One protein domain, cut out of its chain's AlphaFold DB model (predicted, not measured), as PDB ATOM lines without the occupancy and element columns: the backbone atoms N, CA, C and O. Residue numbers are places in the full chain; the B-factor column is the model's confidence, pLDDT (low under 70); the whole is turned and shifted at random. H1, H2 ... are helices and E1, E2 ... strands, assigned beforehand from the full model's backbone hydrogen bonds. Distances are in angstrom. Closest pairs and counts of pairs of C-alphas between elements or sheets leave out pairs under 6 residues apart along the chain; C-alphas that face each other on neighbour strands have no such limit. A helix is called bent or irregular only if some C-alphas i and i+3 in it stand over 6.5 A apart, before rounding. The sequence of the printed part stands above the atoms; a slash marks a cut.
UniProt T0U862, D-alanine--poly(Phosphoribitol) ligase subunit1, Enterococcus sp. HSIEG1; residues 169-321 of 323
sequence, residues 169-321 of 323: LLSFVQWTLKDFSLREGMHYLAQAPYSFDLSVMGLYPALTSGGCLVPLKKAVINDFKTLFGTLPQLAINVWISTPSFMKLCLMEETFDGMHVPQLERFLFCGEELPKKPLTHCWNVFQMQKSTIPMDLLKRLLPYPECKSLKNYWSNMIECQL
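Overview. This is residues 169 to 321 of the 323 residues of the protein "D-alanine--poly(Phosphoribitol) ligase subunit1" of Enterococcus sp. HSIEG1 (UniProt T0U862). A twisted sheet of five short strands stands as a wall through the domain, with H2 packed along one face and H1 packed crosswise on H2. H5 and H6 pack on each other near the E4 end of the sheet, H3 and H4 lie far out from the middle, and a long loop, residues 285 to 316, leads from H6 to the edge strand E5. The printed part has 153 residues, with six named helices and five named strands in the order H1 E1 H2 E2 H3 H4 E3 H5 E4 H6 E5; the mixed sheet runs E2 E1 E3 E4 E5. The class is mixed, helices and strands, though under half of the residues are in named elements. The whole is compact, with a radius of gyration of the C-alphas of 14.9 A and spans of 42 by 32 by 26 A.

Along the chain. The strands are E1, residues 187 to 190, E2, 212 to 215, E3, 238 to 241, E4, 265 to 268, and E5, 317 to 320, where C-alpha 320 is at (100.956, 128.082, 148.220). H2, residues 197 to 208, is 17.0 A long. H1, residues 169 to 179, is 15.2 A long and begins at C-alpha 169 (98.435, 131.684, 170.963). H3 is residues 218 to 221; H4, residues 224 to 233, is 14.9 A long; H5, residues 243 to 251, 12.3 A; H6, residues 275 to 284, 14.9 A. H2 and H4 are only just irregular: C-alphas 201 and 204 are 6.7 A apart, and C-alphas 229 and 232 are 6.8 A apart.

Arrangement. E2 and E1 are parallel, with N 188 and O 212 2.8 A apart; so are E1 and E3, with N 189 and O 238 2.9 A apart, and E3 and E4, with N 267 and O 239 2.8 A apart. E4 and E5 are antiparallel, with N 319 and O 266 2.8 A apart. E1, H2, E2 and E3, H5, E4 are strand-helix-strand units, two parallel neighbour strands with a helix between, and E2, H3 H4, E3 is a split one, with E1 between its strands; the three crossovers are right-handed. H2 is on one face of the sheet, making two layers, at a height over the sheet of 8.1 A, over E1 and along the strands at 26 degrees on the local plane. H1 touches residues 201 to 205 of H2, about perpendicular at 77 degrees; the closest C-alphas, of Val 173 and Pro 205, are 5.5 A apart. H5 only grazes the sheet, with residues 243 to 246, and touches H6 at a steep tilt of 50 degrees, the same way; the closest C-alphas, of Lys 247 and Pro 277, are 6.2 A apart. H3 and H4 only just touch, with 3 pairs of C-alphas within 8 A, and only at the corner; the closest are those of Val 220 and Leu 227, 5.3 A apart. In H1 and H5 every O i to N i+4 pair is within hydrogen-bond range; 4 of 8 are in H2, 4 of 6 in H4 and 5 of 6 in H6, and H3 is too short for one.

Size, cuts and confidence. The two C-alphas farthest apart, of Thr 254 and Lys 307, are 42.5 A apart. The printed part has no cut. The links H5 to E4, 13 residues, and H6 to E5, 32 residues, are long. The mean pLDDT of the printed part is 73.8; residue 270 and residues 273 to 321 are under 70, and E5 has a mean of 38.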
ATOM      1  N   LEU A 169      97.662 132.688 171.691       95.00
ATOM      2  CA  LEU A 169      98.435 131.684 170.963       95.00
ATOM      3  C   LEU A 169      97.531 130.615 170.333       95.00
ATOM      4  O   LEU A 169      97.679 130.296 169.157       95.00
ATOM      5  N   LEU A 170      96.561 130.095 171.083       95.56
ATOM      6  CA  LEU A 170      95.621 129.080 170.616       95.56
ATOM      7  C   LEU A 170      94.830 129.559 169.399       95.56
ATOM      8  O   LEU A 170      94.774 128.861 168.388       95.56
ATOM      9  N   SER A 171      94.269 130.768 169.480       90.94
ATOM     10  CA  SER A 171      93.519 131.370 168.372       90.94
ATOM     11  C   SER A 171      94.406 131.531 167.133       90.94
ATOM     12  O   SER A 171      93.988 131.225 166.017       90.94
ATOM     13  N   PHE A 172      95.655 131.960 167.332       90.50
ATOM     14  CA  PHE A 172      96.634 132.111 166.261       90.50
ATOM     15  C   PHE A 172      97.019 130.772 165.614       90.50
ATOM     16  O   PHE A 172      97.071 130.685 164.388       90.50
ATOM     17  N   VAL A 173      97.236 129.715 166.399       94.06
ATOM     18  CA  VAL A 173      97.558 128.374 165.886       94.06
ATOM     19  C   VAL A 173      96.383 127.797 165.100       94.06
ATOM     20  O   VAL A 173      96.571 127.322 163.982       94.06
ATOM     21  N   GLN A 174      95.162 127.885 165.636       93.56
ATOM     22  CA  GLN A 174      93.952 127.438 164.939       93.56
ATOM     23  C   GLN A 174      93.775 128.156 163.597       93.56
ATOM     24  O   GLN A 174      93.491 127.516 162.583       93.56
ATOM     25  N   TRP A 175      93.962 129.478 163.596       89.50
ATOM     26  CA  TRP A 175      93.910 130.295 162.394       89.50
ATOM     27  C   TRP A 175      94.996 129.885 161.389       89.50
ATOM     28  O   TRP A 175      94.666 129.567 160.251       89.50
ATOM     29  N   THR A 176      96.257 129.783 161.820       86.50
ATOM     30  CA  THR A 176      97.400 129.419 160.964       86.50
ATOM     31  C   THR A 176      97.203 128.048 160.309       86.50
ATOM     32  O   THR A 176      97.334 127.913 159.094       86.50
ATOM     33  N   LEU A 177      96.829 127.027 161.088       90.81
ATOM     34  CA  LEU A 177      96.609 125.673 160.568       90.81
ATOM     35  C   LEU A 177      95.472 125.629 159.537       90.81
ATOM     36  O   LEU A 177      95.578 124.937 158.522       90.81
ATOM     37  N   LYS A 178      94.381 126.358 159.795       88.12
ATOM     38  CA  LYS A 178      93.192 126.373 158.938       88.12
ATOM     39  C   LYS A 178      93.412 127.185 157.665       88.12
ATOM     40  O   LYS A 178      93.167 126.675 156.574       88.12
ATOM     41  N   ASP A 179      93.841 128.434 157.796       85.19
ATOM     42  CA  ASP A 179      93.838 129.393 156.690       85.19
ATOM     43  C   ASP A 179      94.941 129.112 155.668       85.19
ATOM     44  O   ASP A 179      94.720 129.362 154.484       85.19
ATOM     45  N   PHE A 180      96.061 128.523 156.100       82.94
ATOM     46  CA  PHE A 180      97.156 128.088 155.222       82.94
ATOM     47  C   PHE A 180      97.085 126.595 154.859       82.94
ATOM     48  O   PHE A 180      97.968 126.053 154.188       82.94
ATOM     49  N   SER A 181      96.022 125.901 155.286       87.62
ATOM     50  CA  SER A 181      95.816 124.469 155.032       87.62
ATOM     51  C   SER A 181      97.051 123.629 155.385       87.62
ATOM     52  O   SER A 181      97.506 122.814 154.576       87.62
ATOM     53  N   LEU A 182      97.623 123.872 156.569       89.62
ATOM     54  CA  LEU A 182      98.776 123.126 157.069       89.62
ATOM     55  C   LEU A 182      98.285 121.773 157.576       89.62
ATOM     56  O   LEU A 182      97.502 121.685 158.528       89.62
ATOM     57  N   ARG A 183      98.701 120.710 156.888       94.19
ATOM     58  CA  ARG A 183      98.299 119.341 157.216       94.19
ATOM     59  C   ARG A 183      99.120 118.792 158.382       94.19
ATOM     60  O   ARG A 183     100.163 119.320 158.751       94.19
ATOM     61  N   GLU A 184      98.628 117.693 158.936       95.69
ATOM     62  CA  GLU A 184      99.334 116.918 159.950       95.69
ATOM     63  C   GLU A 184     100.707 116.441 159.435       95.69
ATOM     64  O   GLU A 184     100.844 116.071 158.262       95.69
ATOM     65  N   GLY A 185     101.714 116.421 160.315       96.62
ATOM     66  CA  GLY A 185     103.009 115.791 160.031       96.62
ATOM     67  C   GLY A 185     103.914 116.542 159.053       96.62
ATOM     68  O   GLY A 185     104.827 115.937 158.500       96.62
ATOM     69  N   MET A 186     103.670 117.829 158.793       97.50
ATOM     70  CA  MET A 186     104.567 118.633 157.953       97.50
ATOM     71  C   MET A 186     105.899 118.922 158.656       97.50
ATOM     72  O   MET A 186     105.958 119.062 159.877       97.50
ATOM     73  N   HIS A 187     106.967 119.053 157.869       98.06
ATOM     74  CA  HIS A 187     108.280 119.487 158.340       98.06
ATOM     75  C   HIS A 187     108.440 121.001 158.167       98.06
ATOM     76  O   HIS A 187     108.293 121.525 157.059       98.06
ATOM     77  N   TYR A 188     108.747 121.697 159.255       97.94
ATOM     78  CA  TYR A 188     108.842 123.150 159.323       97.94
ATOM     79  C   TYR A 188     110.301 123.560 159.459       97.94
ATOM     80  O   TYR A 188     110.974 123.146 160.402       97.94
ATOM     81  N   LEU A 189     110.776 124.414 158.554       96.50
ATOM     82  CA  LEU A 189     112.081 125.036 158.718       96.50
ATOM     83  C   LEU A 189     112.046 126.008 159.907       96.50
ATOM     84  O   LEU A 189     111.301 126.992 159.888       96.50
ATOM     85  N   ALA A 190     112.874 125.757 160.916       94.69
ATOM     86  CA  ALA A 190     113.054 126.625 162.072       94.69
ATOM     87  C   ALA A 190     114.350 127.431 161.907       94.69
ATOM     88  O   ALA A 190     115.438 126.995 162.246       94.69
ATOM     89  N   GLN A 191     114.240 128.625 161.337       91.50
ATOM     90  CA  GLN A 191     115.388 129.526 161.146       91.50
ATOM     91  C   GLN A 191     115.257 130.829 161.938       91.50
ATOM     92  O   GLN A 191     116.225 131.561 162.119       91.50
ATOM     93  N   ALA A 192     114.028 131.168 162.333       90.25
ATOM     94  CA  ALA A 192     113.763 132.374 163.087       90.25
ATOM     95  C   ALA A 192     114.118 132.119 164.559       90.25
ATOM     96  O   ALA A 192     113.629 131.130 165.108       90.25
ATOM     97  N   PRO A 193     114.880 133.025 165.194       90.44
ATOM     98  CA  PRO A 193     115.108 133.046 166.635       90.44
ATOM     99  C   PRO A 193     113.873 132.707 167.468       90.44
ATOM    100  O   PRO A 193     112.836 133.350 167.278       90.44
ATOM    101  N   TYR A 194     113.970 131.819 168.468       93.31
ATOM    102  CA  TYR A 194     112.864 131.638 169.427       93.31
ATOM    103  C   TYR A 194     112.578 132.907 170.246       93.31
ATOM    104  O   TYR A 194     111.476 133.079 170.762       93.31
ATOM    105  N   SER A 195     113.535 133.841 170.308       90.88
ATOM    106  CA  SER A 195     113.353 135.179 170.891       90.88
ATOM    107  C   SER A 195     112.589 136.166 169.995       90.88
ATOM    108  O   SER A 195     112.341 137.301 170.405       90.88
ATOM    109  N   PHE A 196     112.198 135.755 168.786       88.69
ATOM    110  CA  PHE A 196     111.427 136.559 167.844       88.69
ATOM    111  C   PHE A 196     110.077 135.903 167.554       88.69
ATOM    112  O   PHE A 196     109.977 134.690 167.375       88.69
ATOM    113  N   ASP A 197     109.018 136.705 167.492       84.00
ATOM    114  CA  ASP A 197     107.639 136.224 167.380       84.00
ATOM    115  C   ASP A 197     107.356 135.480 166.066       84.00
ATOM    116  O   ASP A 197     106.509 134.589 166.044       84.00
ATOM    117  N   LEU A 198     108.117 135.746 165.000       86.69
ATOM    118  CA  LEU A 198     108.067 134.968 163.757       86.69
ATOM    119  C   LEU A 198     108.267 133.461 163.986       86.69
ATOM    120  O   LEU A 198     107.657 132.655 163.285       86.69
ATOM    121  N   SER A 199     109.080 133.063 164.970       90.81
ATOM    122  CA  SER A 199     109.304 131.645 165.282       90.81
ATOM    123  C   SER A 199     108.033 130.938 165.761       90.81
ATOM    124  O   SER A 199     107.811 129.779 165.415       90.81
ATOM    125  N   VAL A 200     107.144 131.649 166.463       91.31
ATOM    126  CA  VAL A 200     105.867 131.139 166.993       91.31
ATOM    127  C   VAL A 200     104.946 130.676 165.858       91.31
ATOM    128  O   VAL A 200     104.186 129.724 166.033       91.31
ATOM    129  N   MET A 201     105.059 131.295 164.675       88.81
ATOM    130  CA  MET A 201     104.310 130.933 163.466       88.81
ATOM    131  C   MET A 201     104.680 129.551 162.916       88.81
ATOM    132  O   MET A 201     103.852 128.921 162.265       88.81
ATOM    133  N   GLY A 202     105.898 129.072 163.172       92.25
ATOM    134  CA  GLY A 202     106.319 127.715 162.814       92.25
ATOM    135  C   GLY A 202     106.206 126.752 163.989       92.25
ATOM    136  O   GLY A 202     105.638 125.673 163.853       92.25
ATOM    137  N   LEU A 203     106.695 127.178 165.154       97.25
ATOM    138  CA  LEU A 203     106.873 126.366 166.354       97.25
ATOM    139  C   LEU A 203     105.588 125.653 166.792       97.25
ATOM    140  O   LEU A 203     105.522 124.424 166.798       97.25
ATOM    141  N   TYR A 204     104.547 126.404 167.149       97.56
ATOM    142  CA  TYR A 204     103.339 125.797 167.712       97.56
ATOM    143  C   TYR A 204     102.428 125.146 166.673       97.56
ATOM    144  O   TYR A 204     101.880 124.084 166.978       97.56
ATOM    145  N   PRO A 205     102.274 125.676 165.445       96.94
ATOM    146  CA  PRO A 205     101.599 124.941 164.381       96.94
ATOM    147  C   PRO A 205     102.273 123.601 164.081       96.94
ATOM    148  O   PRO A 205     101.562 122.606 163.964       96.94
ATOM    149  N   ALA A 206     103.610 123.530 164.052       98.12
ATOM    150  CA  ALA A 206     104.326 122.264 163.907       98.12
ATOM    151  C   ALA A 206     103.995 121.304 165.056       98.12
ATOM    152  O   ALA A 206     103.444 120.232 164.813       98.12
ATOM    153  N   LEU A 207     104.249 121.714 166.302       98.31
ATOM    154  CA  LEU A 207     104.120 120.826 167.460       98.31
ATOM    155  C   LEU A 207     102.674 120.363 167.714       98.31
ATOM    156  O   LEU A 207     102.427 119.211 168.054       98.31
ATOM    157  N   THR A 208     101.684 121.233 167.512       98.06
ATOM    158  CA  THR A 208     100.269 120.867 167.728       98.06
ATOM    159  C   THR A 208      99.678 120.021 166.596       98.06
ATOM    160  O   THR A 208      98.653 119.367 166.789       98.06
ATOM    161  N   SER A 209     100.317 119.990 165.421       97.56
ATOM    162  CA  SER A 209      99.893 119.184 164.264       97.56
ATOM    163  C   SER A 209     100.700 117.896 164.076       97.56
ATOM    164  O   SER A 209     100.594 117.250 163.030       97.56
ATOM    165  N   GLY A 210     101.528 117.515 165.054       98.00
ATOM    166  CA  GLY A 210     102.377 116.330 164.946       98.00
ATOM    167  C   GLY A 210     103.474 116.504 163.894       98.00
ATOM    168  O   GLY A 210     103.932 115.524 163.317       98.00
ATOM    169  N   GLY A 211     103.823 117.744 163.552       98.19
ATOM    170  CA  GLY A 211     104.893 118.076 162.621       98.19
ATOM    171  C   GLY A 211     106.282 117.950 163.245       98.19
ATOM    172  O   GLY A 211     106.422 117.675 164.436       98.19
ATOM    173  N   CYS A 212     107.302 118.198 162.429       98.50
ATOM    174  CA  CYS A 212     108.707 118.191 162.837       98.50
ATOM    175  C   CYS A 212     109.311 119.583 162.639       98.50
ATOM    176  O   CYS A 212     109.147 120.179 161.573       98.50
ATOM    177  N   LEU A 213     110.050 120.081 163.627       98.44
ATOM    178  CA  LEU A 213     110.895 121.266 163.490       98.44
ATOM    179  C   LEU A 213     112.266 120.861 162.957       98.44
ATOM    180  O   LEU A 213     112.869 119.909 163.444       98.44
ATOM    181  N   VAL A 214     112.745 121.582 161.951       98.06
ATOM    182  CA  VAL A 214     114.052 121.365 161.331       98.06
ATOM    183  C   VAL A 214     114.853 122.659 161.485       98.06
ATOM    184  O   VAL A 214     114.682 123.566 160.664       98.06
ATOM    185  N   PRO A 215     115.625 122.822 162.572       96.06
ATOM    186  CA  PRO A 215     116.398 124.029 162.817       96.06
ATOM    187  C   PRO A 215     117.509 124.235 161.790       96.06
ATOM    188  O   PRO A 215     118.099 123.284 161.280       96.06
ATOM    189  N   LEU A 216     117.838 125.500 161.540       93.44
ATOM    190  CA  LEU A 216     119.078 125.892 160.885       93.44
ATOM    191  C   LEU A 216     119.849 126.863 161.764       93.44
ATOM    192  O   LEU A 216     119.327 127.897 162.177       93.44
ATOM    193  N   LYS A 217     121.128 126.554 161.988       87.94
ATOM    194  CA  LYS A 217     122.044 127.427 162.725       87.94
ATOM    195  C   LYS A 217     122.260 128.729 161.971       87.94
ATOM    196  O   LYS A 217     122.404 128.739 160.745       87.94
ATOM    197  N   LYS A 218     122.425 129.824 162.710       86.00
ATOM    198  CA  LYS A 218     122.720 131.149 162.149       86.00
ATOM    199  C   LYS A 218     123.940 131.167 161.222       86.00
ATOM    200  O   LYS A 218     123.946 131.892 160.230       86.00
ATOM    201  N   ALA A 219     124.951 130.344 161.505       88.12
ATOM    202  CA  ALA A 219     126.128 130.191 160.647       88.12
ATOM    203  C   ALA A 219     125.779 129.664 159.241       88.12
ATOM    204  O   ALA A 219     126.336 130.157 158.264       88.12
ATOM    205  N   VAL A 220     124.831 128.724 159.134       89.94
ATOM    206  CA  VAL A 220     124.338 128.204 157.846       89.94
ATOM    207  C   VAL A 220     123.512 129.269 157.133       89.94
ATOM    208  O   VAL A 220     123.716 129.515 155.952       89.94
ATOM    209  N   ILE A 221     122.619 129.944 157.860       87.69
ATOM    210  CA  ILE A 221     121.732 130.983 157.311       87.69
ATOM    211  C   ILE A 221     122.529 132.157 156.716       87.69
ATOM    212  O   ILE A 221     122.125 132.725 155.704       87.69
ATOM    213  N   ASN A 222     123.661 132.517 157.328       87.31
ATOM    214  CA  ASN A 222     124.497 133.640 156.898       87.31
ATOM    215  C   ASN A 222     125.461 133.307 155.744       87.31
ATOM    216  O   ASN A 222     126.080 134.225 155.203       87.31
ATOM    217  N   ASP A 223     125.602 132.036 155.366       89.56
ATOM    218  CA  ASP A 223     126.408 131.597 154.226       89.56
ATOM    219  C   ASP A 223     125.506 130.947 153.172       89.56
ATOM    220  O   ASP A 223     125.213 129.753 153.232       89.56
ATOM    221  N   PHE A 224     125.084 131.732 152.176       86.56
ATOM    222  CA  PHE A 224     124.153 131.292 151.131       86.56
ATOM    223  C   PHE A 224     124.608 130.032 150.396       86.56
ATOM    224  O   PHE A 224     123.778 129.187 150.063       86.56
ATOM    225  N   LYS A 225     125.917 129.849 150.192       87.56
ATOM    226  CA  LYS A 225     126.437 128.637 149.552       87.56
ATOM    227  C   LYS A 225     126.148 127.406 150.412       87.56
ATOM    228  O   LYS A 225     125.692 126.386 149.894       87.56
ATOM    229  N   THR A 226     126.402 127.507 151.713       90.75
ATOM    230  CA  THR A 226     126.131 126.428 152.670       90.75
ATOM    231  C   THR A 226     124.627 126.225 152.858       90.75
ATOM    232  O   THR A 226     124.161 125.086 152.804       90.75
ATOM    233  N   LEU A 227     123.842 127.301 152.980       90.88
ATOM    234  CA  LEU A 227     122.380 127.253 153.061       90.88
ATOM    235  C   LEU A 227     121.778 126.477 151.886       90.88
ATOM    236  O   LEU A 227     121.041 125.515 152.086       90.88
ATOM    237  N   PHE A 228     122.124 126.854 150.658       89.12
ATOM    238  CA  PHE A 228     121.585 126.241 149.447       89.12
ATOM    239  C   PHE A 228     122.059 124.806 149.229       89.12
ATOM    240  O   PHE A 228     121.294 123.993 148.718       89.12
ATOM    241  N   GLY A 229     123.268 124.456 149.673       89.44
ATOM    242  CA  GLY A 229     123.705 123.057 149.716       89.44
ATOM    243  C   GLY A 229     122.939 122.209 150.741       89.44
ATOM    244  O   GLY A 229     122.815 120.995 150.565       89.44
ATOM    245  N   THR A 230     122.407 122.840 151.791       91.56
ATOM    246  CA  THR A 230     121.726 122.168 152.907       91.56
ATOM    247  C   THR A 230     120.231 121.981 152.645       91.56
ATOM    248  O   THR A 230     119.714 120.884 152.844       91.56
ATOM    249  N   LEU A 231     119.533 123.014 152.153       91.69
ATOM    250  CA  LEU A 231     118.071 123.017 151.975       91.69
ATOM    251  C   LEU A 231     117.492 121.769 151.261       91.69
ATOM    252  O   LEU A 231     116.505 121.230 151.776       91.69
ATOM    253  N   PRO A 232     118.090 121.235 150.169       90.81
ATOM    254  CA  PRO A 232     117.561 120.047 149.491       90.81
ATOM    255  C   PRO A 232     117.470 118.808 150.388       90.81
ATOM    256  O   PRO A 232     116.627 117.938 150.169       90.81
ATOM    257  N   GLN A 233     118.345 118.718 151.392       91.69
ATOM    258  CA  GLN A 233     118.492 117.559 152.275       91.69
ATOM    259  C   GLN A 233     117.502 117.598 153.445       91.69
ATOM    260  O   GLN A 233     117.199 116.570 154.046       91.69
ATOM    261  N   LEU A 234     116.947 118.775 153.751       92.69
ATOM    262  CA  LEU A 234     116.107 118.985 154.928       92.69
ATOM    263  C   LEU A 234     114.676 118.469 154.770       92.69
ATOM    264  O   LEU A 234     113.965 118.381 155.769       92.69
ATOM    265  N   ALA A 235     114.238 118.138 153.548       91.94
ATOM    266  CA  ALA A 235     112.889 117.636 153.265       91.94
ATOM    267  C   ALA A 235     111.784 118.466 153.960       91.94
ATOM    268  O   ALA A 235     110.901 117.915 154.620       91.94
ATOM    269  N   ILE A 236     111.892 119.797 153.878       95.31
ATOM    270  CA  ILE A 236     110.947 120.733 154.498       95.31
ATOM    271  C   ILE A 236     109.689 120.884 153.646       95.31
ATOM    272  O   ILE A 236     109.770 120.945 152.421       95.31
ATOM    273  N   ASN A 237     108.532 120.994 154.299       95.12
ATOM    274  CA  ASN A 237     107.250 121.267 153.646       95.12
ATOM    275  C   ASN A 237     106.764 122.696 153.890       95.12
ATOM    276  O   ASN A 237     106.024 123.234 153.069       95.12
ATOM    277  N   VAL A 238     107.170 123.311 155.003       94.25
ATOM    278  CA  VAL A 238     106.779 124.671 155.375       94.25
ATOM    279  C   VAL A 238     108.020 125.507 155.648       94.25
ATOM    280  O   VAL A 238     108.871 125.137 156.457       94.25
ATOM    281  N   TRP A 239     108.088 126.669 155.009       91.75
ATOM    282  CA  TRP A 239     109.096 127.685 155.264       91.75
ATOM    283  C   TRP A 239     108.405 129.000 155.593       91.75
ATOM    284  O   TRP A 239     107.649 129.532 154.782       91.75
ATOM    285  N   ILE A 240     108.656 129.526 156.789       88.88
ATOM    286  CA  ILE A 240     108.225 130.862 157.195       88.88
ATOM    287  C   ILE A 240     109.445 131.782 157.231       88.88
ATOM    288  O   ILE A 240     110.471 131.452 157.832       88.88
ATOM    289  N   SER A 241     109.357 132.937 156.579       86.62
ATOM    290  CA  SER A 241     110.473 133.875 156.490       86.62
ATOM    291  C   SER A 241     110.022 135.333 156.445       86.62
ATOM    292  O   SER A 241     108.833 135.637 156.367       86.62
ATOM    293  N   THR A 242     110.983 136.253 156.496       85.38
ATOM    294  CA  THR A 242     110.726 137.664 156.220       85.38
ATOM    295  C   THR A 242     110.843 137.938 154.717       85.38
ATOM    296  O   THR A 242     111.641 137.294 154.024       85.38
ATOM    297  N   PRO A 243     110.082 138.905 154.177       80.12
ATOM    298  CA  PRO A 243     110.265 139.386 152.808       80.12
ATOM    299  C   PRO A 243     111.719 139.735 152.447       80.12
ATOM    300  O   PRO A 243     112.165 139.440 151.337       80.12
ATOM    301  N   SER A 244     112.473 140.340 153.368       82.12
ATOM    302  CA  SER A 244     113.880 140.703 153.181       82.12
ATOM    303  C   SER A 244     114.770 139.481 153.008       82.12
ATOM    304  O   SER A 244     115.579 139.452 152.082       82.12
ATOM    305  N   PHE A 245     114.606 138.455 153.845       83.44
ATOM    306  CA  PHE A 245     115.389 137.228 153.721       83.44
ATOM    307  C   PHE A 245     115.089 136.509 152.401       83.44
ATOM    308  O   PHE A 245     116.000 136.077 151.693       83.44
ATOM    309  N   MET A 246     113.815 136.477 152.006       78.50
ATOM    310  CA  MET A 246     113.423 135.930 150.712       78.50
ATOM    311  C   MET A 246     114.068 136.680 149.551       78.50
ATOM    312  O   MET A 246     114.589 136.078 148.618       78.50
ATOM    313  N   LYS A 247     114.066 138.014 149.610       77.00
ATOM    314  CA  LYS A 247     114.697 138.844 148.586       77.00
ATOM    315  C   LYS A 247     116.186 138.527 148.436       77.00
ATOM    316  O   LYS A 247     116.658 138.539 147.306       77.00
ATOM    317  N   LEU A 248     116.893 138.241 149.529       81.12
ATOM    318  CA  LEU A 248     118.290 137.812 149.463       81.12
ATOM    319  C   LEU A 248     118.420 136.464 148.747       81.12
ATOM    320  O   LEU A 248     119.186 136.377 147.797       81.12
ATOM    321  N   CYS A 249     117.602 135.466 149.103       78.50
ATOM    322  CA  CYS A 249     117.613 134.168 148.417       78.50
ATOM    323  C   CYS A 249     117.347 134.309 146.912       78.50
ATOM    324  O   CYS A 249     118.003 133.691 146.090       78.50
ATOM    325  N   LEU A 250     116.397 135.165 146.548       70.75
ATOM    326  CA  LEU A 250     116.005 135.437 145.168       70.75
ATOM    327  C   LEU A 250     117.028 136.225 144.341       70.75
ATOM    328  O   LEU A 250     116.925 136.237 143.113       70.75
ATOM    329  N   MET A 251     117.932 136.956 144.995       75.38
ATOM    330  CA  MET A 251     119.023 137.675 144.331       75.38
ATOM    331  C   MET A 251     120.162 136.740 143.929       75.38
ATOM    332  O   MET A 251     120.959 137.106 143.070       75.38
ATOM    333  N   GLU A 252     120.215 135.547 144.512       76.62
ATOM    334  CA  GLU A 252     121.175 134.521 144.148       76.62
ATOM    335  C   GLU A 252     120.727 133.827 142.860       76.62
ATOM    336  O   GLU A 252     119.679 133.183 142.808       76.62
ATOM    337  N   GLU A 253     121.532 133.958 141.802       73.25
ATOM    338  CA  GLU A 253     121.187 133.494 140.450       73.25
ATOM    339  C   GLU A 253     120.893 131.991 140.383       73.25
ATOM    340  O   GLU A 253     120.142 131.542 139.517       73.25
ATOM    341  N   THR A 254     121.487 131.213 141.287       76.00
ATOM    342  CA  THR A 254     121.356 129.756 141.320       76.00
ATOM    343  C   THR A 254     120.160 129.266 142.124       76.00
ATOM    344  O   THR A 254     119.881 128.076 142.067       76.00
ATOM    345  N   PHE A 255     119.473 130.117 142.894       79.12
ATOM    346  CA  PHE A 255     118.378 129.675 143.756       79.12
ATOM    347  C   PHE A 255     117.114 129.361 142.946       79.12
ATOM    348  O   PHE A 255     116.578 130.217 142.243       79.12
ATOM    349  N   ASP A 256     116.620 128.130 143.076       76.06
ATOM    350  CA  ASP A 256     115.451 127.609 142.367       76.06
ATOM    351  C   ASP A 256     114.651 126.577 143.179       76.06
ATOM    352  O   ASP A 256     115.005 126.222 144.305       76.06
ATOM    353  N   GLY A 257     113.552 126.076 142.605       72.75
ATOM    354  CA  GLY A 257     112.722 125.050 143.243       72.75
ATOM    355  C   GLY A 257     113.452 123.746 143.591       72.75
ATOM    356  O   GLY A 257     113.008 123.041 144.496       72.75
ATOM    357  N   MET A 258     114.594 123.441 142.962       80.12
ATOM    358  CA  MET A 258     115.391 122.253 143.299       80.12
ATOM    359  C   MET A 258     116.063 122.374 144.666       80.12
ATOM    360  O   MET A 258     116.428 121.358 145.257       80.12
ATOM    361  N   HIS A 259     116.183 123.593 145.194       85.50
ATOM    362  CA  HIS A 259     116.713 123.837 146.530       85.50
ATOM    363  C   HIS A 259     115.739 123.414 147.630       85.50
ATOM    364  O   HIS A 259     116.158 123.096 148.736       85.50
ATOM    365  N   VAL A 260     114.440 123.390 147.337       86.75
ATOM    366  CA  VAL A 260     113.378 123.096 148.306       86.75
ATOM    367  C   VAL A 260     112.295 122.212 147.665       86.75
ATOM    368  O   VAL A 260     111.126 122.586 147.602       86.75
ATOM    369  N   PRO A 261     112.657 121.005 147.192       83.25
ATOM    370  CA  PRO A 261     111.823 120.214 146.280       83.25
ATOM    371  C   PRO A 261     110.537 119.663 146.916       83.25
ATOM    372  O   PRO A 261     109.639 119.225 146.204       83.25
ATOM    373  N   GLN A 262     110.450 119.654 148.249       89.00
ATOM    374  CA  GLN A 262     109.296 119.163 149.015       89.00
ATOM    375  C   GLN A 262     108.482 120.293 149.657       89.00
ATOM    376  O   GLN A 262     107.575 120.025 150.452       89.00
ATOM    377  N   LEU A 263     108.819 121.550 149.346       88.00
ATOM    378  CA  LEU A 263     108.177 122.714 149.936       88.00
ATOM    379  C   LEU A 263     106.761 122.868 149.384       88.00
ATOM    380  O   LEU A 263     106.550 123.040 148.188       88.00
ATOM    381  N   GLU A 264     105.783 122.838 150.282       86.50
ATOM    382  CA  GLU A 264     104.362 122.985 149.967       86.50
ATOM    383  C   GLU A 264     103.848 124.389 150.321       86.50
ATOM    384  O   GLU A 264     102.888 124.884 149.719       86.50
ATOM    385  N   ARG A 265     104.446 125.038 151.329       84.19
ATOM    386  CA  ARG A 265     104.043 126.365 151.813       84.19
ATOM    387  C   ARG A 265     105.251 127.244 152.068       84.19
ATOM    388  O   ARG A 265     106.098 126.913 152.896       84.19
ATOM    389  N   PHE A 266     105.270 128.400 151.414       85.00
ATOM    390  CA  PHE A 266     106.216 129.466 151.707       85.00
ATOM    391  C   PHE A 266     105.450 130.688 152.217       85.00
ATOM    392  O   PHE A 266     104.696 131.316 151.476       85.00
ATOM    393  N   LEU A 267     105.596 130.992 153.503       82.75
ATOM    394  CA  LEU A 267     104.857 132.043 154.191       82.75
ATOM    395  C   LEU A 267     105.789 133.206 154.534       82.75
ATOM    396  O   LEU A 267     106.925 132.999 154.965       82.75
ATOM    397  N   PHE A 268     105.290 134.433 154.382       79.31
ATOM    398  CA  PHE A 268     106.053 135.644 154.662       79.31
ATOM    399  C   PHE A 268     105.371 136.504 155.718       79.31
ATOM    400  O   PHE A 268     104.161 136.739 155.651       79.31
ATOM    401  N   CYS A 269     106.156 137.005 156.669       76.31
ATOM    402  CA  CYS A 269     105.675 137.898 157.717       76.31
ATOM    403  C   CYS A 269     106.767 138.869 158.202       76.31
ATOM    404  O   CYS A 269     107.956 138.650 157.989       76.31
ATOM    405  N   GLY A 270     106.351 139.943 158.876       69.69
ATOM    406  CA  GLY A 270     107.218 140.870 159.606       69.69
ATOM    407  C   GLY A 270     107.558 142.155 158.852       69.69
ATOM    408  O   GLY A 270     107.975 143.127 159.473       69.69
ATOM    409  N   GLU A 271     107.341 142.210 157.535       74.25
ATOM    410  CA  GLU A 271     107.681 143.370 156.700       74.25
ATOM    411  C   GLU A 271     106.666 143.563 155.565       74.25
ATOM    412  O   GLU A 271     105.885 142.669 155.240       74.25
ATOM    413  N   GLU A 272     106.681 144.738 154.930       70.88
ATOM    414  CA  GLU A 272     105.913 144.955 153.704       70.88
ATOM    415  C   GLU A 272     106.528 144.163 152.540       70.88
ATOM    416  O   GLU A 272     107.723 144.271 152.258       70.88
ATOM    417  N   LEU A 273     105.707 143.392 151.824       61.94
ATOM    418  CA  LEU A 273     106.164 142.600 150.684       61.94
ATOM    419  C   LEU A 273     106.196 143.447 149.397       61.94
ATOM    420  O   LEU A 273     105.142 143.897 148.929       61.94
ATOM    421  N   PRO A 274     107.364 143.650 148.758       63.22
ATOM    422  CA  PRO A 274     107.434 144.412 147.519       63.22
ATOM    423  C   PRO A 274     106.877 143.592 146.340       63.22
ATOM    424  O   PRO A 274     107.098 142.387 146.239       63.22
ATOM    425  N   LYS A 275     106.206 144.245 145.377       61.03
ATOM    426  CA  LYS A 275     105.565 143.563 144.229       61.03
ATOM    427  C   LYS A 275     106.528 142.799 143.301       61.03
ATOM    428  O   LYS A 275     106.129 141.797 142.726       61.03
ATOM    429  N   LYS A 276     107.771 143.267 143.116       60.94
ATOM    430  CA  LYS A 276     108.733 142.664 142.164       60.94
ATOM    431  C   LYS A 276     109.307 141.305 142.633       60.94
ATOM    432  O   LYS A 276     109.285 140.375 141.833       60.94
ATOM    433  N   PRO A 277     109.771 141.149 143.892       58.78
ATOM    434  CA  PRO A 277     110.194 139.857 144.443       58.78
ATOM    435  C   PRO A 277     109.138 138.750 144.357       58.78
ATOM    436  O   PRO A 277     109.491 137.607 144.106       58.78
ATOM    437  N   LEU A 278     107.849 139.077 144.496       58.88
ATOM    438  CA  LEU A 278     106.747 138.114 144.363       58.88
ATOM    439  C   LEU A 278     106.680 137.462 142.977       58.88
ATOM    440  O   LEU A 278     106.562 136.246 142.866       58.88
ATOM    441  N   THR A 279     106.773 138.263 141.913       59.28
ATOM    442  CA  THR A 279     106.772 137.741 140.539       59.28
ATOM    443  C   THR A 279     108.004 136.878 140.277       59.28
ATOM    444  O   THR A 279     107.910 135.863 139.596       59.28
ATOM    445  N   HIS A 280     109.151 137.246 140.850       61.38
ATOM    446  CA  HIS A 280     110.370 136.448 140.740       61.38
ATOM    447  C   HIS A 280     110.275 135.132 141.529       61.38
ATOM    448  O   HIS A 280     110.579 134.099 140.951       61.38
ATOM    449  N   CYS A 281     109.735 135.125 142.762       58.97
ATOM    450  CA  CYS A 281     109.411 133.883 143.495       58.97
ATOM    451  C   CYS A 281     108.591 132.931 142.629       58.97
ATOM    452  O   CYS A 281     108.910 131.754 142.504       58.97
ATOM    453  N   TRP A 282     107.523 133.460 142.031       58.25
ATOM    454  CA  TRP A 282     106.600 132.682 141.215       58.25
ATOM    455  C   TRP A 282     107.303 132.018 140.028       58.25
ATOM    456  O   TRP A 282     107.082 130.841 139.747       58.25
ATOM    457  N   ASN A 283     108.183 132.767 139.358       60.25
ATOM    458  CA  ASN A 283     108.954 132.278 138.218       60.25
ATOM    459  C   ASN A 283     109.990 131.223 138.634       60.25
ATOM    460  O   ASN A 283     110.138 130.211 137.954       60.25
ATOM    461  N   VAL A 284     110.672 131.452 139.757       57.50
ATOM    462  CA  VAL A 284     111.714 130.579 140.318       57.50
ATOM    463  C   VAL A 284     111.153 129.215 140.737       57.50
ATOM    464  O   VAL A 284     111.796 128.190 140.525       57.50
ATOM    465  N   PHE A 285     109.928 129.174 141.265       57.81
ATOM    466  CA  PHE A 285     109.285 127.927 141.691       57.81
ATOM    467  C   PHE A 285     108.418 127.250 140.619       57.81
ATOM    468  O   PHE A 285     107.771 126.257 140.937       57.81
ATOM    469  N   GLN A 286     108.380 127.767 139.377       53.34
ATOM    470  CA  GLN A 286     107.555 127.254 138.263       53.34
ATOM    471  C   GLN A 286     106.178 126.730 138.709       53.34
ATOM    472  O   GLN A 286     105.749 125.633 138.344       53.34
ATOM    473  N   MET A 287     105.481 127.512 139.535       46.47
ATOM    474  CA  MET A 287     104.180 127.127 140.076       46.47
ATOM    475  C   MET A 287     103.225 126.892 138.896       46.47
ATOM    476  O   MET A 287     103.021 127.799 138.092       46.47
ATOM    477  N   GLN A 288     102.662 125.683 138.764       38.03
ATOM    478  CA  GLN A 288     101.925 125.172 137.584       38.03
ATOM    479  C   GLN A 288     100.681 125.975 137.130       38.03
ATOM    480  O   GLN A 288      99.918 125.520 136.278       38.03
ATOM    481  N   LYS A 289     100.440 127.181 137.648       35.34
ATOM    482  CA  LYS A 289      99.400 128.081 137.145       35.34
ATOM    483  C   LYS A 289     100.034 129.267 136.423       35.34
ATOM    484  O   LYS A 289     100.843 130.009 136.968       35.34
ATOM    485  N   SER A 290      99.593 129.490 135.190       31.20
ATOM    486  CA  SER A 290      99.982 130.583 134.286       31.20
ATOM    487  C   SER A 290      99.582 131.989 134.772       31.20
ATOM    488  O   SER A 290      99.529 132.937 133.991       31.20
ATOM    489  N   THR A 291      99.206 132.139 136.041       33.00
ATOM    490  CA  THR A 291      98.734 133.383 136.651       33.00
ATOM    491  C   THR A 291      98.809 133.234 138.167       33.00
ATOM    492  O   THR A 291      98.321 132.237 138.694       33.00
ATOM    493  N   ILE A 292      99.384 134.226 138.862       37.44
ATOM    494  CA  ILE A 292      99.278 134.358 140.323       37.44
ATOM    495  C   ILE A 292      97.779 134.492 140.635       37.44
ATOM    496  O   ILE A 292      97.188 135.487 140.202       37.44
ATOM    497  N   PRO A 293      97.125 133.541 141.329       36.75
ATOM    498  CA  PRO A 293      95.745 133.743 141.749       36.75
ATOM    499  C   PRO A 293      95.718 134.985 142.646       36.75
ATOM    500  O   PRO A 293      96.482 135.075 143.607       36.75
ATOM    501  N   MET A 294      94.889 135.980 142.324       33.78
ATOM    502  CA  MET A 294      94.766 137.213 143.123       33.78
ATOM    503  C   MET A 294      94.349 136.925 144.578       33.78
ATOM    504  O   MET A 294      94.583 137.723 145.478       33.78
ATOM    505  N   ASP A 295      93.770 135.752 144.779       37.91
ATOM    506  CA  ASP A 295      93.335 135.091 145.998       37.91
ATOM    507  C   ASP A 295      94.473 134.411 146.793       37.91
ATOM    508  O   ASP A 295      94.284 134.132 147.975       37.91
ATOM    509  N   LEU A 296      95.659 134.212 146.197       35.62
ATOM    510  CA  LEU A 296      96.891 133.781 146.880       35.62
ATOM    511  C   LEU A 296      97.636 134.969 147.514       35.62
ATOM    512  O   LEU A 296      98.238 134.850 148.575       35.62
ATOM    513  N   LEU A 297      97.522 136.158 146.913       39.09
ATOM    514  CA  LEU A 297      97.962 137.431 147.492       39.09
ATOM    515  C   LEU A 297      96.982 137.902 148.577       39.09
ATOM    516  O   LEU A 297      96.456 139.018 148.538       39.09
ATOM    517  N   LYS A 298      96.726 137.066 149.586       40.09
ATOM    518  CA  LYS A 298      96.048 137.530 150.794       40.09
ATOM    519  C   LYS A 298      97.000 138.466 151.521       40.09
ATOM    520  O   LYS A 298      97.871 138.024 152.253       40.09
ATOM    521  N   ARG A 299      96.814 139.777 151.343       39.06
ATOM    522  CA  ARG A 299      97.150 140.753 152.384       39.06
ATOM    523  C   ARG A 299      96.285 140.383 153.585       39.06
ATOM    524  O   ARG A 299      95.102 140.721 153.616       39.06
ATOM    525  N   LEU A 300      96.840 139.636 154.528       38.69
ATOM    526  CA  LEU A 300      96.149 139.345 155.772       38.69
ATOM    527  C   LEU A 300      96.126 140.638 156.588       38.69
ATOM    528  O   LEU A 300      97.106 141.034 157.213       38.69
ATOM    529  N   LEU A 301      94.994 141.340 156.494       32.28
ATOM    530  CA  LEU A 301      94.628 142.391 157.434       32.28
ATOM    531  C   LEU A 301      94.617 141.794 158.853       32.28
ATOM    532  O   LEU A 301      94.291 140.613 159.005       32.28
ATOM    533  N   PRO A 302      94.943 142.584 159.893       33.47
ATOM    534  CA  PRO A 302      95.042 142.082 161.257       33.47
ATOM    535  C   PRO A 302      93.761 141.348 161.665       33.47
ATOM    536  O   PRO A 302      92.658 141.882 161.508       33.47
ATOM    537  N   TYR A 303      93.920 140.137 162.207       34.44
ATOM    538  CA  TYR A 303      92.813 139.329 162.712       34.44
ATOM    539  C   TYR A 303      91.981 140.161 163.714       34.44
ATOM    540  O   TYR A 303      92.532 140.665 164.701       34.44
ATOM    541  N   PRO A 304      90.671 140.371 163.476       32.88
ATOM    542  CA  PRO A 304      89.899 141.416 164.152       32.88
ATOM    543  C   PRO A 304      89.720 141.208 165.665       32.88
ATOM    544  O   PRO A 304      89.475 142.187 166.379       32.88
ATOM    545  N   GLU A 305      89.897 139.984 166.168       32.84
ATOM    546  CA  GLU A 305      89.590 139.618 167.559       32.84
ATOM    547  C   GLU A 305      90.796 139.664 168.514       32.84
ATOM    548  O   GLU A 305      90.612 139.673 169.731       32.84
ATOM    549  N   CYS A 306      92.030 139.808 168.012       32.06
ATOM    550  CA  CYS A 306      93.226 139.836 168.859       32.06
ATOM    551  C   CYS A 306      93.733 141.277 169.074       32.06
ATOM    552  O   CYS A 306      94.637 141.760 168.392       32.06
ATOM    553  N   LYS A 307      93.119 142.007 170.020       29.72
ATOM    554  CA  LYS A 307      93.407 143.436 170.283       29.72
ATOM    555  C   LYS A 307      94.872 143.739 170.652       29.72
ATOM    556  O   LYS A 307      95.327 144.833 170.336       29.72
ATOM    557  N   SER A 308      95.605 142.801 171.259       31.84
ATOM    558  CA  SER A 308      97.036 142.937 171.599       31.84
ATOM    559  C   SER A 308      97.977 142.739 170.400       31.84
ATOM    560  O   SER A 308      99.103 143.224 170.417       31.84
ATOM    561  N   LEU A 309      97.503 142.078 169.338       36.31
ATOM    562  CA  LEU A 309      98.299 141.664 168.178       36.31
ATOM    563  C   LEU A 309      98.048 142.515 166.920       36.31
ATOM    564  O   LEU A 309      98.728 142.337 165.909       36.31
ATOM    565  N   LYS A 310      97.122 143.486 166.978       29.03
ATOM    566  CA  LYS A 310      96.763 144.365 165.843       29.03
ATOM    567  C   LYS A 310      97.940 145.138 165.239       29.03
ATOM    568  O   LYS A 310      97.879 145.475 164.060       29.03
ATOM    569  N   ASN A 311      98.991 145.396 166.016       34.47
ATOM    570  CA  ASN A 311     100.179 146.115 165.549       34.47
ATOM    571  C   ASN A 311     101.328 145.196 165.094       34.47
ATOM    572  O   ASN A 311     102.263 145.697 164.484       34.47
ATOM    573  N   TYR A 312     101.266 143.887 165.371       37.19
ATOM    574  CA  TYR A 312     102.365 142.947 165.100       37.19
ATOM    575  C   TYR A 312     102.217 142.209 163.759       37.19
ATOM    576  O   TYR A 312     103.209 141.913 163.105       37.19
ATOM    577  N   TRP A 313     100.985 141.975 163.295       45.31
ATOM    578  CA  TRP A 313     100.708 141.041 162.190       45.31
ATOM    579  C   TRP A 313      99.942 141.678 161.028       45.31
ATOM    580  O   TRP A 313      99.060 141.063 160.434       45.31
ATOM    581  N   SER A 314     100.237 142.937 160.710       30.81
ATOM    582  CA  SER A 314      99.540 143.694 159.661       30.81
ATOM    583  C   SER A 314      99.958 143.335 158.225       30.81
ATOM    584  O   SER A 314      99.376 143.881 157.290       30.81
ATOM    585  N   ASN A 315     100.923 142.422 158.032       36.50
ATOM    586  CA  ASN A 315     101.529 142.124 156.726       36.50
ATOM    587  C   ASN A 315     101.887 140.631 156.534       36.50
ATOM    588  O   ASN A 315     103.031 140.312 156.218       36.50
ATOM    589  N   MET A 316     100.943 139.702 156.724       36.94
ATOM    590  CA  MET A 316     101.163 138.299 156.327       36.94
ATOM    591  C   MET A 316     100.680 138.029 154.905       36.94
ATOM    592  O   MET A 316      99.588 138.466 154.537       36.94
ATOM    593  N   ILE A 317     101.498 137.317 154.123       41.09
ATOM    594  CA  ILE A 317     101.204 136.890 152.748       41.09
ATOM    595  C   ILE A 317     101.687 135.444 152.566       41.09
ATOM    596  O   ILE A 317     102.785 135.085 152.992       41.09
ATOM    597  N   GLU A 318     100.862 134.620 151.925       36.22
ATOM    598  CA  GLU A 318     101.122 133.207 151.636       36.22
ATOM    599  C   GLU A 318     101.494 132.999 150.163       36.22
ATOM    600  O   GLU A 318     100.856 133.542 149.264       36.22
ATOM    601  N   CYS A 319     102.479 132.136 149.913       37.22
ATOM    602  CA  CYS A 319     102.697 131.488 148.627       37.22
ATOM    603  C   CYS A 319     102.444 129.977 148.774       37.22
ATOM    604  O   CYS A 319     103.272 129.238 149.312       37.22
ATOM    605  N   GLN A 320     101.295 129.505 148.286       36.00
ATOM    606  CA  GLN A 320     100.956 128.082 148.220       36.00
ATOM    607  C   GLN A 320     101.594 127.433 146.984       36.00
ATOM    608  O   GLN A 320     101.176 127.716 145.860       36.00
ATOM    609  N   LEU A 321     102.571 126.545 147.190       39.41
ATOM    610  CA  LEU A 321     103.214 125.759 146.133       39.41
ATOM    611  C   LEU A 321     102.311 124.563 145.810       39.41
ATOM    612  O   LEU A 321     102.084 123.694 146.651       39.41
TER     613      LEU A 321